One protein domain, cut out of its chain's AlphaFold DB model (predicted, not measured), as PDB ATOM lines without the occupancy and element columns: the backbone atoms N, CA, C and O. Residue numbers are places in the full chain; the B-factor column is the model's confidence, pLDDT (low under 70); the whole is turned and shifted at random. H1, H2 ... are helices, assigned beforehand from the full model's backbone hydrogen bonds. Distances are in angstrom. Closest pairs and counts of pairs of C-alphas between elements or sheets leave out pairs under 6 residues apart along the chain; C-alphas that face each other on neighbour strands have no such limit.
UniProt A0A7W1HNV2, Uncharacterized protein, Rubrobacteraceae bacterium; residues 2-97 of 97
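This is residues 2 to 97 of the 97 residues of an uncharacterized protein of Rubrobacteraceae bacterium (UniProt A0A7W1HNV2). What does the model look like? It is one long straight helix, H1, that sticks out with residues 2 to 32 from a small compact head, which holds the end of H1 and three shorter helices, H2, H3 and H4, and of these H3 alone touches H1. In the head, H3 and H4 fold back on each other as a helical hairpin, H3 crosses the end of H1, and H2 packs on the beginning of H4. What is it made of, and how large is it? The printed part has 96 residues with four named helices in the order H1, H2, H3, H4 and no named strand, and its class is all helix. It is extended, with a radius of gyration of the C-alphas of 21.2 A and spans of 71 by 27 by 20 A, and H1 makes the length.

What does the longest helix, H1, residues 2 to 43, touch? With residues 36 to 43 alone it touches H3, residues 66 to 78; the closest C-alphas are those of Val 40 and Val 72, 5.5 A apart. Their lines stand at a steep tilt of 55 degrees, opposite ways. How does H4, residues 83 to 95, stand to H3? The two touch and form a hairpin at a shallow tilt of 18 degrees, opposite ways, and their closest C-alphas, those of Thr 66 and Ile 93, are 5.4 A apart. Where is H2, residues 54 to 61? It touches H4, which meets it with residues 84 to 89 alone, at a shallow tilt of 25 degrees, the same way; the closest C-alphas, of Val 54 and Leu 85, are 6.1 A apart. H2 and H3 are close but not clearly touching, with the C-alphas of Leu 61 and Leu 69 closest at 7.2 A; H1 is apart from H4, and only just apart from H2, at 8.3 A. Are the helix backbones complete? Each O i to N i+4 pair is within hydrogen-bond range in H1, H3 and H4, and 3 of 4 are in H2.

Where does H1 run? From C-alpha 2 at (47.453, 53.223, 22.173) to C-alpha 43 at (50.575, -8.424, 30.132) it measures 62.2 A. How long are the others? H3 measures 18.6 A, H4 18.5 A and H2 10.4 A from first to last C-alpha. Where does H4 end? Its last C-alpha, of Ala 95, is at (60.440, -11.621, 45.321).

Which C-alphas are farthest apart? Those of Thr 2 and Glu 59, at 71.0 A. How large is the body without residues 2 to 32, which stand free? Its 65 residues span 27 by 20 by 19 A. Are there cuts, long links or weak places? The printed part has no cut; the links H2 to H3 and H3 to H4 are tight, and H1 to H2 is short. The mean pLDDT of the printed part is 93.4, and no printed residue is under 70.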
ATOM      1  N   THR A   2      46.695  54.274  22.890       73.38
ATOM      2  CA  THR A   2      47.453  53.223  22.173       73.38
ATOM      3  C   THR A   2      48.246  52.261  23.068       73.38
ATOM      4  O   THR A   2      48.249  51.062  22.812       73.38
ATOM      5  N   GLU A   3      48.857  52.744  24.152       76.19
ATOM      6  CA  GLU A   3      49.631  51.893  25.073       76.19
ATOM      7  C   GLU A   3      48.759  50.866  25.820       76.19
ATOM      8  O   GLU A   3      49.156  49.720  26.017       76.19
ATOM      9  N   GLN A   4      47.531  51.249  26.181       76.62
ATOM     10  CA  GLN A   4      46.579  50.360  26.849       76.62
ATOM     11  C   GLN A   4      46.100  49.240  25.915       76.62
ATOM     12  O   GLN A   4      45.985  48.094  26.345       76.62
ATOM     13  N   VAL A   5      45.886  49.555  24.633       80.38
ATOM     14  CA  VAL A   5      45.501  48.575  23.605       80.38
ATOM     15  C   VAL A   5      46.637  47.581  23.342       80.38
ATOM     16  O   VAL A   5      46.390  46.379  23.290       80.38
ATOM     17  N   ALA A   6      47.887  48.050  23.263       80.00
ATOM     18  CA  ALA A   6      49.051  47.179  23.089       80.00
ATOM     19  C   ALA A   6      49.237  46.204  24.268       80.00
ATOM     20  O   ALA A   6      49.430  45.008  24.059       80.00
ATOM     21  N   ARG A   7      49.102  46.689  25.512       80.00
ATOM     22  CA  ARG A   7      49.172  45.840  26.717       80.00
ATOM     23  C   ARG A   7      48.029  44.827  26.791       80.00
ATOM     24  O   ARG A   7      48.238  43.705  27.243       80.00
ATOM     25  N   GLN A   8      46.827  45.207  26.354       82.69
ATOM     26  CA  GLN A   8      45.683  44.297  26.313       82.69
ATOM     27  C   GLN A   8      45.883  43.186  25.273       82.69
ATOM     28  O   GLN A   8      45.603  42.029  25.574       82.69
ATOM     29  N   GLY A   9      46.407  43.514  24.088       84.75
ATOM     30  CA  GLY A   9      46.724  42.526  23.056       84.75
ATOM     31  C   GLY A   9      47.785  41.515  23.499       84.75
ATOM     32  O   GLY A   9      47.607  40.319  23.281       84.75
ATOM     33  N   LEU A  10      48.844  41.978  24.177       88.06
ATOM     34  CA  LEU A  10      49.894  41.102  24.709       88.06
ATOM     35  C   LEU A  10      49.342  40.098  25.732       88.06
ATOM     36  O   LEU A  10      49.585  38.903  25.597       88.06
ATOM     37  N   ARG A  11      48.525  40.561  26.687       87.62
ATOM     38  CA  ARG A  11      47.914  39.686  27.700       87.62
ATOM     39  C   ARG A  11      47.057  38.582  27.078       87.62
ATOM     40  O   ARG A  11      47.128  37.436  27.493       87.62
ATOM     41  N   VAL A  12      46.260  38.914  26.061       91.88
ATOM     42  CA  VAL A  12      45.422  37.920  25.368       91.88
ATOM     43  C   VAL A  12      46.280  36.858  24.668       91.88
ATOM     44  O   VAL A  12      45.910  35.686  24.660       91.88
ATOM     45  N   ALA A  13      47.431  37.241  24.103       89.38
ATOM     46  CA  ALA A  13      48.363  36.299  23.480       89.38
ATOM     47  C   ALA A  13      49.052  35.379  24.509       89.38
ATOM     48  O   ALA A  13      49.204  34.183  24.255       89.38
ATOM     49  N   GLU A  14      49.423  35.913  25.676       90.19
ATOM     50  CA  GLU A  14      49.967  35.137  26.800       90.19
ATOM     51  C   GLU A  14      48.939  34.114  27.305       90.19
ATOM     52  O   GLU A  14      49.213  32.915  27.301       90.19
ATOM     53  N   GLU A  15      47.711  34.552  27.600       92.12
ATOM     54  CA  GLU A  15      46.618  33.671  28.039       92.12
ATOM     55  C   GLU A  15      46.290  32.575  27.007       92.12
ATOM     56  O   GLU A  15      45.962  31.441  27.365       92.12
ATOM     57  N   ALA A  16      46.356  32.890  25.709       89.94
ATOM     58  CA  ALA A  16      46.145  31.906  24.648       89.94
ATOM     59  C   ALA A  16      47.269  30.853  24.600       89.94
ATOM     60  O   ALA A  16      47.004  29.673  24.342       89.94
ATOM     61  N   THR A  17      48.508  31.264  24.877       93.19
ATOM     62  CA  THR A  17      49.668  30.363  24.932       93.19
ATOM     63  C   THR A  17      49.575  29.444  26.148       93.19
ATOM     64  O   THR A  17      49.656  28.228  25.988       93.19
ATOM     65  N   GLU A  18      49.275  29.989  27.330       93.69
ATOM     66  CA  GLU A  18      49.080  29.216  28.566       93.69
ATOM     67  C   GLU A  18      47.987  28.148  28.411       93.69
ATOM     68  O   GLU A  18      48.183  26.979  28.757       93.69
ATOM     69  N   LYS A  19      46.846  28.510  27.808       93.75
ATOM     70  CA  LYS A  19      45.769  27.551  27.509       93.75
ATOM     71  C   LYS A  19      46.225  26.445  26.559       93.75
ATOM     72  O   LYS A  19      45.836  25.290  26.730       93.75
ATOM     73  N   THR A  20      47.045  26.777  25.564       94.06
ATOM     74  CA  THR A  20      47.581  25.790  24.615       94.06
ATOM     75  C   THR A  20      48.519  24.807  25.318       94.06
ATOM     76  O   THR A  20      48.401  23.597  25.120       94.06
ATOM     77  N   GLU A  21      49.402  25.297  26.191       94.88
ATOM     78  CA  GLU A  21      50.288  24.453  27.000       94.88
ATOM     79  C   GLU A  21      49.508  23.524  27.939       94.88
ATOM     80  O   GLU A  21      49.849  22.343  28.081       94.88
ATOM     81  N   GLU A  22      48.425  24.016  28.545       95.00
ATOM     82  CA  GLU A  22      47.563  23.190  29.387       95.00
ATOM     83  C   GLU A  22      46.931  22.041  28.590       95.00
ATOM     84  O   GLU A  22      46.997  20.882  29.016       95.00
ATOM     85  N   VAL A  23      46.370  22.333  27.413       95.81
ATOM     86  CA  VAL A  23      45.765  21.320  26.533       95.81
ATOM     87  C   VAL A  23      46.799  20.283  26.086       95.81
ATOM     88  O   VAL A  23      46.517  19.079  26.110       95.81
ATOM     89  N   LEU A  24      48.018  20.709  25.735       95.69
ATOM     90  CA  LEU A  24      49.113  19.794  25.396       95.69
ATOM     91  C   LEU A  24      49.442  18.869  26.575       95.69
ATOM     92  O   LEU A  24      49.452  17.645  26.424       95.69
ATOM     93  N   ARG A  25      49.601  19.424  27.781       94.56
ATOM     94  CA  ARG A  25      49.867  18.652  29.005       94.56
ATOM     95  C   ARG A  25      48.743  17.663  29.324       94.56
ATOM     96  O   ARG A  25      49.011  16.562  29.812       94.56
ATOM     97  N   GLN A  26      47.486  18.037  29.101       95.19
ATOM     98  CA  GLN A  26      46.341  17.141  29.277       95.19
ATOM     99  C   GLN A  26      46.364  15.997  28.255       95.19
ATOM    100  O   GLN A  26      46.180  14.837  28.633       95.19
ATOM    101  N   THR A  27      46.673  16.305  26.995       95.38
ATOM    102  CA  THR A  27      46.774  15.320  25.911       95.38
ATOM    103  C   THR A  27      47.874  14.300  26.197       95.38
ATOM    104  O   THR A  27      47.619  13.099  26.185       95.38
ATOM    105  N   GLU A  28      49.070  14.750  26.579       95.56
ATOM    106  CA  GLU A  28      50.168  13.853  26.959       95.56
ATOM    107  C   GLU A  28      49.795  12.923  28.121       95.56
ATOM    108  O   GLU A  28      50.126  11.734  28.117       95.56
ATOM    109  N   LYS A  29      49.096  13.445  29.137       94.19
ATOM    110  CA  LYS A  29      48.619  12.632  30.265       94.19
ATOM    111  C   LYS A  29      47.622  11.569  29.808       94.19
ATOM    112  O   LYS A  29      47.694  10.441  30.303       94.19
ATOM    113  N   ALA A  30      46.713  11.914  28.898       94.69
ATOM    114  CA  ALA A  30      45.744  10.980  28.340       94.69
ATOM    115  C   ALA A  30      46.444   9.872  27.538       94.69
ATOM    116  O   ALA A  30      46.190   8.694  27.799       94.69
ATOM    117  N   THR A  31      47.396  10.227  26.670       95.69
ATOM    118  CA  THR A  31      48.205   9.264  25.904       95.69
ATOM    119  C   THR A  31      48.960   8.317  26.832       95.69
ATOM    120  O   THR A  31      48.789   7.103  26.744       95.69
ATOM    121  N   ARG A  32      49.682   8.848  27.829       94.69
ATOM    122  CA  ARG A  32      50.405   8.023  28.816       94.69
ATOM    123  C   ARG A  32      49.480   7.088  29.599       94.69
ATOM    124  O   ARG A  32      49.891   5.995  29.989       94.69
ATOM    125  N   LYS A  33      48.243   7.510  29.890       94.75
ATOM    126  CA  LYS A  33      47.245   6.659  30.559       94.75
ATOM    127  C   LYS A  33      46.778   5.532  29.633       94.75
ATOM    128  O   LYS A  33      46.677   4.397  30.095       94.75
ATOM    129  N   ALA A  34      46.522   5.827  28.361       95.88
ATOM    130  CA  ALA A  34      46.110   4.839  27.365       95.88
ATOM    131  C   ALA A  34      47.209   3.797  27.099       95.88
ATOM    132  O   ALA A  34      46.931   2.601  27.114       95.88
ATOM    133  N   GLU A  35      48.461   4.232  26.960       96.81
ATOM    134  CA  GLU A  35      49.622   3.347  26.805       96.81
ATOM    135  C   GLU A  35      49.807   2.428  28.016       96.81
ATOM    136  O   GLU A  35      49.997   1.221  27.864       96.81
ATOM    137  N   LEU A  36      49.699   2.975  29.235       96.88
ATOM    138  CA  LEU A  36      49.780   2.175  30.456       96.88
ATOM    139  C   LEU A  36      48.659   1.132  30.514       96.88
ATOM    140  O   LEU A  36      48.918  -0.018  30.863       96.88
ATOM    141  N   LYS A  37      47.430   1.521  30.150       96.62
ATOM    142  CA  LYS A  37      46.286   0.605  30.074       96.62
ATOM    143  C   LYS A  37      46.562  -0.531  29.089       96.62
ATOM    144  O   LYS A  37      46.423  -1.691  29.457       96.62
ATOM    145  N   ALA A  38      47.002  -0.204  27.874       97.25
ATOM    146  CA  ALA A  38      47.314  -1.191  26.842       97.25
ATOM    147  C   ALA A  38      48.414  -2.167  27.292       97.25
ATOM    148  O   ALA A  38      48.267  -3.375  27.120       97.25
ATOM    149  N   ALA A  39      49.473  -1.664  27.933       97.19
ATOM    150  CA  ALA A  39      50.550  -2.503  28.452       97.19
ATOM    151  C   ALA A  39      50.065  -3.482  29.535       97.19
ATOM    152  O   ALA A  39      50.424  -4.655  29.506       97.19
ATOM    153  N   VAL A  40      49.225  -3.021  30.469       97.19
ATOM    154  CA  VAL A  40      48.647  -3.876  31.520       97.19
ATOM    155  C   VAL A  40      47.715  -4.930  30.933       97.19
ATOM    156  O   VAL A  40      47.766  -6.090  31.330       97.19
ATOM    157  N   PHE A  41      46.890  -4.546  29.965       96.88
ATOM    158  CA  PHE A  41      45.926  -5.441  29.327       96.88
ATOM    159  C   PHE A  41      46.642  -6.526  28.514       96.88
ATOM    160  O   PHE A  41      46.267  -7.694  28.584       96.88
ATOM    161  N   GLY A  42      47.723  -6.156  27.817       96.56
ATOM    162  CA  GLY A  42      48.596  -7.092  27.114       96.56
ATOM    163  C   GLY A  42      49.295  -8.074  28.054       96.56
ATOM    164  O   GLY A  42      49.227  -9.279  27.820       96.56
ATOM    165  N   ALA A  43      49.897  -7.581  29.142       96.00
ATOM    166  CA  ALA A  43      50.575  -8.424  30.132       96.00
ATOM    167  C   ALA A  43      49.619  -9.456  30.755       96.00
ATOM    168  O   ALA A  43      49.932 -10.638  30.842       96.00
ATOM    169  N   LEU A  44      48.409  -9.022  31.117       95.44
ATOM    170  CA  LEU A  44      47.397  -9.873  31.750       95.44
ATOM    171  C   LEU A  44      46.529 -10.651  30.749       95.44
ATOM    172  O   LEU A  44      45.626 -11.374  31.167       95.44
ATOM    173  N   LYS A  45      46.761 -10.490  29.439       95.31
ATOM    174  CA  LYS A  45      45.975 -11.112  28.358       95.31
ATOM    175  C   LYS A  45      44.463 -10.930  28.552       95.31
ATOM    176  O   LYS A  45      43.681 -11.865  28.395       95.31
ATOM    177  N   THR A  46      44.052  -9.718  28.919       93.81
ATOM    178  CA  THR A  46      42.650  -9.364  29.166       93.81
ATOM    179  C   THR A  46      42.265  -8.110  28.402       93.81
ATOM    180  O   THR A  46      43.064  -7.195  28.224       93.81
ATOM    181  N   THR A  47      41.010  -8.045  27.974       93.94
ATOM    182  CA  THR A  47      40.400  -6.840  27.402       93.94
ATOM    183  C   THR A  47      39.596  -6.056  28.433       93.94
ATOM    184  O   THR A  47      39.173  -4.937  28.146       93.94
ATOM    185  N   ASN A  48      39.395  -6.615  29.630       92.19
ATOM    186  CA  ASN A  48      38.525  -6.043  30.642       92.19
ATOM    187  C   ASN A  48      39.061  -6.262  32.060       92.19
ATOM    188  O   ASN A  48      38.576  -7.093  32.817       92.19
ATOM    189  N   TYR A  49      40.097  -5.509  32.416       93.44
ATOM    190  CA  TYR A  49      40.723  -5.586  33.737       93.44
ATOM    191  C   TYR A  49      39.800  -5.174  34.890       93.44
ATOM    192  O   TYR A  49      39.971  -5.622  36.022       93.44
ATOM    193  N   GLU A  50      38.864  -4.266  34.629       89.75
ATOM    194  CA  GLU A  50      38.028  -3.694  35.679       89.75
ATOM    195  C   GLU A  50      37.042  -4.715  36.226       89.75
ATOM    196  O   GLU A  50      36.808  -4.725  37.432       89.75
ATOM    197  N   ASP A  51      36.544  -5.615  35.392       92.75
ATOM    198  CA  ASP A  51      35.557  -6.602  35.824       92.75
ATOM    199  C   ASP A  51      36.188  -7.841  36.470       92.75
ATOM    200  O   ASP A  51      35.472  -8.664  37.031       92.75
ATOM    201  N   LEU A  52      37.521  -7.950  36.460       94.69
ATOM    202  CA  LEU A  52      38.225  -9.044  37.121       94.69
ATOM    203  C   LEU A  52      38.298  -8.837  38.635       94.69
ATOM    204  O   LEU A  52      38.617  -7.749  39.136       94.69
ATOM    205  N   THR A  53      38.071  -9.925  39.360       94.81
ATOM    206  CA  THR A  53      38.281 -10.037  40.805       94.81
ATOM    207  C   THR A  53      39.768  -9.992  41.165       94.81
ATOM    208  O   THR A  53      40.645 -10.072  40.304       94.81
ATOM    209  N   VAL A  54      40.069  -9.823  42.458       94.06
ATOM    210  CA  VAL A  54      41.460  -9.856  42.938       94.06
ATOM    211  C   VAL A  54      42.099 -11.191  42.571       94.06
ATOM    212  O   VAL A  54      43.128 -11.169  41.910       94.06
ATOM    213  N   ASP A  55      41.448 -12.310  42.893       94.44
ATOM    214  CA  ASP A  55      41.978 -13.661  42.671       94.44
ATOM    215  C   ASP A  55      42.268 -13.939  41.187       94.44
ATOM    216  O   ASP A  55      43.363 -14.365  40.825       94.44
ATOM    217  N   GLU A  56      41.334 -13.582  40.305       95.44
ATOM    218  CA  GLU A  56      41.504 -13.691  38.854       95.44
ATOM    219  C   GLU A  56      42.682 -12.868  38.318       95.44
ATOM    220  O   GLU A  56      43.318 -13.242  37.327       95.44
ATOM    221  N   ILE A  57      42.953 -11.704  38.912       95.19
ATOM    222  CA  ILE A  57      44.124 -10.908  38.544       95.19
ATOM    223  C   ILE A  57      45.375 -11.558  39.126       95.19
ATOM    224  O   ILE A  57      46.367 -11.655  38.409       95.19
ATOM    225  N   SER A  58      45.337 -12.028  40.375       93.75
ATOM    226  CA  SER A  58      46.459 -12.677  41.055       93.75
ATOM    227  C   SER A  58      47.017 -13.850  40.255       93.75
ATOM    228  O   SER A  58      48.230 -13.925  40.076       93.75
ATOM    229  N   GLU A  59      46.150 -14.701  39.703       94.38
ATOM    230  CA  GLU A  59      46.548 -15.812  38.829       94.38
ATOM    231  C   GLU A  59      47.292 -15.332  37.576       94.38
ATOM    232  O   GLU A  59      48.283 -15.926  37.156       94.38
ATOM    233  N   ARG A  60      46.851 -14.216  36.990       95.06
ATOM    234  CA  ARG A  60      47.457 -13.623  35.788       95.06
ATOM    235  C   ARG A  60      48.733 -12.830  36.078       95.06
ATOM    236  O   ARG A  60      49.468 -12.523  35.146       95.06
ATOM    237  N   LEU A  61      48.991 -12.476  37.340       95.62
ATOM    238  CA  LEU A  61      50.260 -11.873  37.759       95.62
ATOM    239  C   LEU A  61      51.395 -12.903  37.807       95.62
ATOM    240  O   LEU A  61      52.563 -12.510  37.828       95.62
ATOM    241  N   GLU A  62      51.074 -14.198  37.863       93.25
ATOM    242  CA  GLU A  62      52.083 -15.250  37.835       93.25
ATOM    243  C   GLU A  62      52.828 -15.253  36.495       93.25
ATOM    244  O   GLU A  62      52.233 -15.195  35.420       93.25
ATOM    245  N   GLY A  63      54.158 -15.312  36.557       89.44
ATOM    246  CA  GLY A  63      55.015 -15.307  35.369       89.44
ATOM    247  C   GLY A  63      55.252 -13.934  34.731       89.44
ATOM    248  O   GLY A  63      55.979 -13.864  33.742       89.44
ATOM    249  N   LEU A  64      54.701 -12.849  35.286       96.31
ATOM    250  CA  LEU A  64      55.044 -11.495  34.848       96.31
ATOM    251  C   LEU A  64      56.445 -11.085  35.313       96.31
ATOM    252  O   LEU A  64      56.868 -11.370  36.437       96.31
ATOM    253  N   SER A  65      57.141 -10.341  34.459       96.25
ATOM    254  CA  SER A  65      58.414  -9.711  34.807       96.25
ATOM    255  C   SER A  65      58.229  -8.576  35.823       96.25
ATOM    256  O   SER A  65      57.163  -7.964  35.916       96.25
ATOM    257  N   THR A  66      59.291  -8.219  36.552       96.62
ATOM    258  CA  THR A  66      59.275  -7.100  37.516       96.62
ATOM    259  C   THR A  66      58.793  -5.793  36.877       96.62
ATOM    260  O   THR A  66      57.947  -5.102  37.440       96.62
ATOM    261  N   GLY A  67      59.236  -5.494  35.650       96.75
ATOM    262  CA  GLY A  67      58.802  -4.301  34.920       96.75
ATOM    263  C   GLY A  67      57.325  -4.323  34.501       96.75
ATOM    264  O   GLY A  67      56.694  -3.269  34.401       96.75
ATOM    265  N   GLU A  68      56.739  -5.496  34.260       97.62
ATOM    266  CA  GLU A  68      55.296  -5.625  34.020       97.62
ATOM    267  C   GLU A  68      54.507  -5.459  35.316       97.62
ATOM    268  O   GLU A  68      53.544  -4.689  35.344       97.62
ATOM    269  N   LEU A  69      54.954  -6.085  36.406       97.94
ATOM    270  CA  LEU A  69      54.347  -5.941  37.730       97.94
ATOM    271  C   LEU A  69      54.298  -4.470  38.176       97.94
ATOM    272  O   LEU A  69      53.259  -3.997  38.638       97.94
ATOM    273  N   GLU A  70      55.365  -3.700  37.958       97.50
ATOM    274  CA  GLU A  70      55.388  -2.260  38.244       97.50
ATOM    275  C   GLU A  70      54.341  -1.469  37.447       97.50
ATOM    276  O   GLU A  70      53.699  -0.554  37.981       97.50
ATOM    277  N   LYS A  71      54.128  -1.820  36.172       97.75
ATOM    278  CA  LYS A  71      53.091  -1.200  35.334       97.75
ATOM    279  C   LYS A  71      51.698  -1.532  35.858       97.75
ATOM    280  O   LYS A  71      50.887  -0.612  35.994       97.75
ATOM    281  N   VAL A  72      51.435  -2.795  36.209       97.38
ATOM    282  CA  VAL A  72      50.146  -3.208  36.790       97.38
ATOM    283  C   VAL A  72      49.899  -2.479  38.108       97.38
ATOM    284  O   VAL A  72      48.837  -1.887  38.288       97.38
ATOM    285  N   ARG A  73      50.907  -2.398  38.984       97.81
ATOM    286  CA  ARG A  73      50.829  -1.639  40.238       97.81
ATOM    287  C   ARG A  73      50.468  -0.173  40.005       97.81
ATOM    288  O   ARG A  73      49.600   0.382  40.677       97.81
ATOM    289  N   LYS A  74      51.158   0.480  39.064       97.75
ATOM    290  CA  LYS A  74      50.925   1.888  38.718       97.75
ATOM    291  C   LYS A  74      49.522   2.103  38.157       97.75
ATOM    292  O   LYS A  74      48.928   3.145  38.430       97.75
ATOM    293  N   TYR A  75      49.021   1.161  37.363       97.06
ATOM    294  CA  TYR A  75      47.669   1.213  36.821       97.06
ATOM    295  C   TYR A  75      46.623   1.040  37.922       97.06
ATOM    296  O   TYR A  75      45.749   1.893  38.040       97.06
ATOM    297  N   GLU A  76      46.763   0.025  38.780       96.88
ATOM    298  CA  GLU A  76      45.822  -0.239  39.874       96.88
ATOM    299  C   GLU A  76      45.711   0.965  40.819       96.88
ATOM    300  O   GLU A  76      44.603   1.432  41.074       96.88
ATOM    301  N   LYS A  77      46.842   1.563  41.226       96.88
ATOM    302  CA  LYS A  77      46.869   2.777  42.070       96.88
ATOM    303  C   LYS A  77      46.160   3.989  41.464       96.88
ATOM    304  O   LYS A  77      45.727   4.876  42.188       96.88
ATOM    305  N   LYS A  78      46.105   4.075  40.134       94.19
ATOM    306  CA  LYS A  78      45.453   5.175  39.405       94.19
ATOM    307  C   LYS A  78      44.025   4.844  38.974       94.19
ATOM    308  O   LYS A  78      43.386   5.701  38.363       94.19
ATOM    309  N   ASN A  79      43.573   3.615  39.219       92.38
ATOM    310  CA  ASN A  79      42.272   3.114  38.804       92.38
ATOM    311  C   ASN A  79      41.436   2.720  40.030       92.38
ATOM    312  O   ASN A  79      41.087   3.595  40.815       92.38
ATOM    313  N   LYS A  80      41.132   1.428  40.218       93.31
ATOM    314  CA  LYS A  80      40.283   0.944  41.320       93.31
ATOM    315  C   LYS A  80      40.955   1.004  42.695       93.31
ATOM    316  O   LYS A  80      40.247   0.965  43.694       93.31
ATOM    317  N   ASN A  81      42.283   1.120  42.748       95.69
ATOM    318  CA  ASN A  81      43.072   1.248  43.972       95.69
ATOM    319  C   ASN A  81      42.739   0.186  45.043       95.69
ATOM    320  O   ASN A  81      42.600   0.497  46.223       95.69
ATOM    321  N   ARG A  82      42.598  -1.077  44.634       96.81
ATOM    322  CA  ARG A  82      42.368  -2.216  45.528       96.81
ATOM    323  C   ARG A  82      43.642  -2.515  46.307       96.81
ATOM    324  O   ARG A  82      44.610  -3.042  45.755       96.81
ATOM    325  N   GLU A  83      43.628  -2.201  47.597       96.44
ATOM    326  CA  GLU A  83      44.797  -2.318  48.478       96.44
ATOM    327  C   GLU A  83      45.379  -3.733  48.493       96.44
ATOM    328  O   GLU A  83      46.573  -3.906  48.257       96.44
ATOM    329  N   THR A  84      44.530  -4.754  48.642       95.94
ATOM    330  CA  THR A  84      44.956  -6.162  48.663       95.94
ATOM    331  C   THR A  84      45.752  -6.551  47.417       95.94
ATOM    332  O   THR A  84      46.768  -7.240  47.513       95.94
ATOM    333  N   LEU A  85      45.327  -6.082  46.242       96.44
ATOM    334  CA  LEU A  85      46.004  -6.374  44.983       96.44
ATOM    335  C   LEU A  85      47.337  -5.622  44.874       96.44
ATOM    336  O   LEU A  85      48.340  -6.193  44.451       96.44
ATOM    337  N   ILE A  86      47.373  -4.356  45.299       97.69
ATOM    338  CA  ILE A  86      48.606  -3.555  45.335       97.69
ATOM    339  C   ILE A  86      49.653  -4.225  46.229       97.69
ATOM    340  O   ILE A  86      50.810  -4.346  45.828       97.69
ATOM    341  N   GLU A  87      49.258  -4.691  47.412       97.31
ATOM    342  CA  GLU A  87      50.159  -5.391  48.325       97.31
ATOM    343  C   GLU A  87      50.684  -6.706  47.742       97.31
ATOM    344  O   GLU A  87      51.866  -7.018  47.889       97.31
ATOM    345  N   GLN A  88      49.827  -7.483  47.075       96.50
ATOM    346  CA  GLN A  88      50.241  -8.713  46.398       96.50
ATOM    347  C   GLN A  88      51.281  -8.433  45.309       96.50
ATOM    348  O   GLN A  88      52.299  -9.125  45.244       96.50
ATOM    349  N   ILE A  89      51.062  -7.399  44.492       97.38
ATOM    350  CA  ILE A  89      52.016  -6.986  43.458       97.38
ATOM    351  C   ILE A  89      53.335  -6.535  44.098       97.38
ATOM    352  O   ILE A  89      54.400  -6.953  43.649       97.38
ATOM    353  N   ASP A  90      53.284  -5.754  45.180       97.44
ATOM    354  CA  ASP A  90      54.483  -5.302  45.900       97.44
ATOM    355  C   ASP A  90      55.296  -6.472  46.464       97.44
ATOM    356  O   ASP A  90      56.527  -6.457  46.395       97.44
ATOM    357  N   ARG A  91      54.631  -7.514  46.977       96.50
ATOM    358  CA  ARG A  91      55.309  -8.745  47.409       96.50
ATOM    359  C   ARG A  91      55.985  -9.463  46.241       96.50
ATOM    360  O   ARG A  91      57.136  -9.864  46.385       96.50
ATOM    361  N   LYS A  92      55.313  -9.588  45.094       95.62
ATOM    362  CA  LYS A  92      55.882 -10.233  43.898       95.62
ATOM    363  C   LYS A  92      57.072  -9.462  43.326       95.62
ATOM    364  O   LYS A  92      58.082 -10.074  43.009       95.62
ATOM    365  N   ILE A  93      56.991  -8.131  43.262       96.62
ATOM    366  CA  ILE A  93      58.110  -7.277  42.828       96.62
ATOM    367  C   ILE A  93      59.341  -7.547  43.696       96.62
ATOM    368  O   ILE A  93      60.413  -7.800  43.157       96.62
ATOM    369  N   ARG A  94      59.185  -7.558  45.028       95.88
ATOM    370  CA  ARG A  94      60.293  -7.835  45.959       95.88
ATOM    371  C   ARG A  94      60.852  -9.251  45.827       95.88
ATOM    372  O   ARG A  94      62.039  -9.431  46.041       95.88
ATOM    373  N   ALA A  95      60.012 -10.236  45.511       93.00
ATOM    374  CA  ALA A  95      60.440 -11.621  45.321       93.00
ATOM    375  C   ALA A  95      61.186 -11.846  43.991       93.00
ATOM    376  O   ALA A  95      62.023 -12.736  43.916       93.00
ATOM    377  N   ASN A  96      60.892 -11.037  42.967       88.94
ATOM    378  CA  ASN A  96      61.524 -11.090  41.643       88.94
ATOM    379  C   ASN A  96      62.716 -10.117  41.493       88.94
ATOM    380  O   ASN A  96      63.213  -9.944  40.377       88.94
ATOM    381  N   SER A  97      63.103  -9.420  42.569       76.12
ATOM    382  CA  SER A  97      64.222  -8.458  42.598       76.12
ATOM    383  C   SER A  97      65.546  -9.120  42.957       76.12
ATOM    384  O   SER A  97      65.519 -10.121  43.707       76.12
TER     385      SER A  97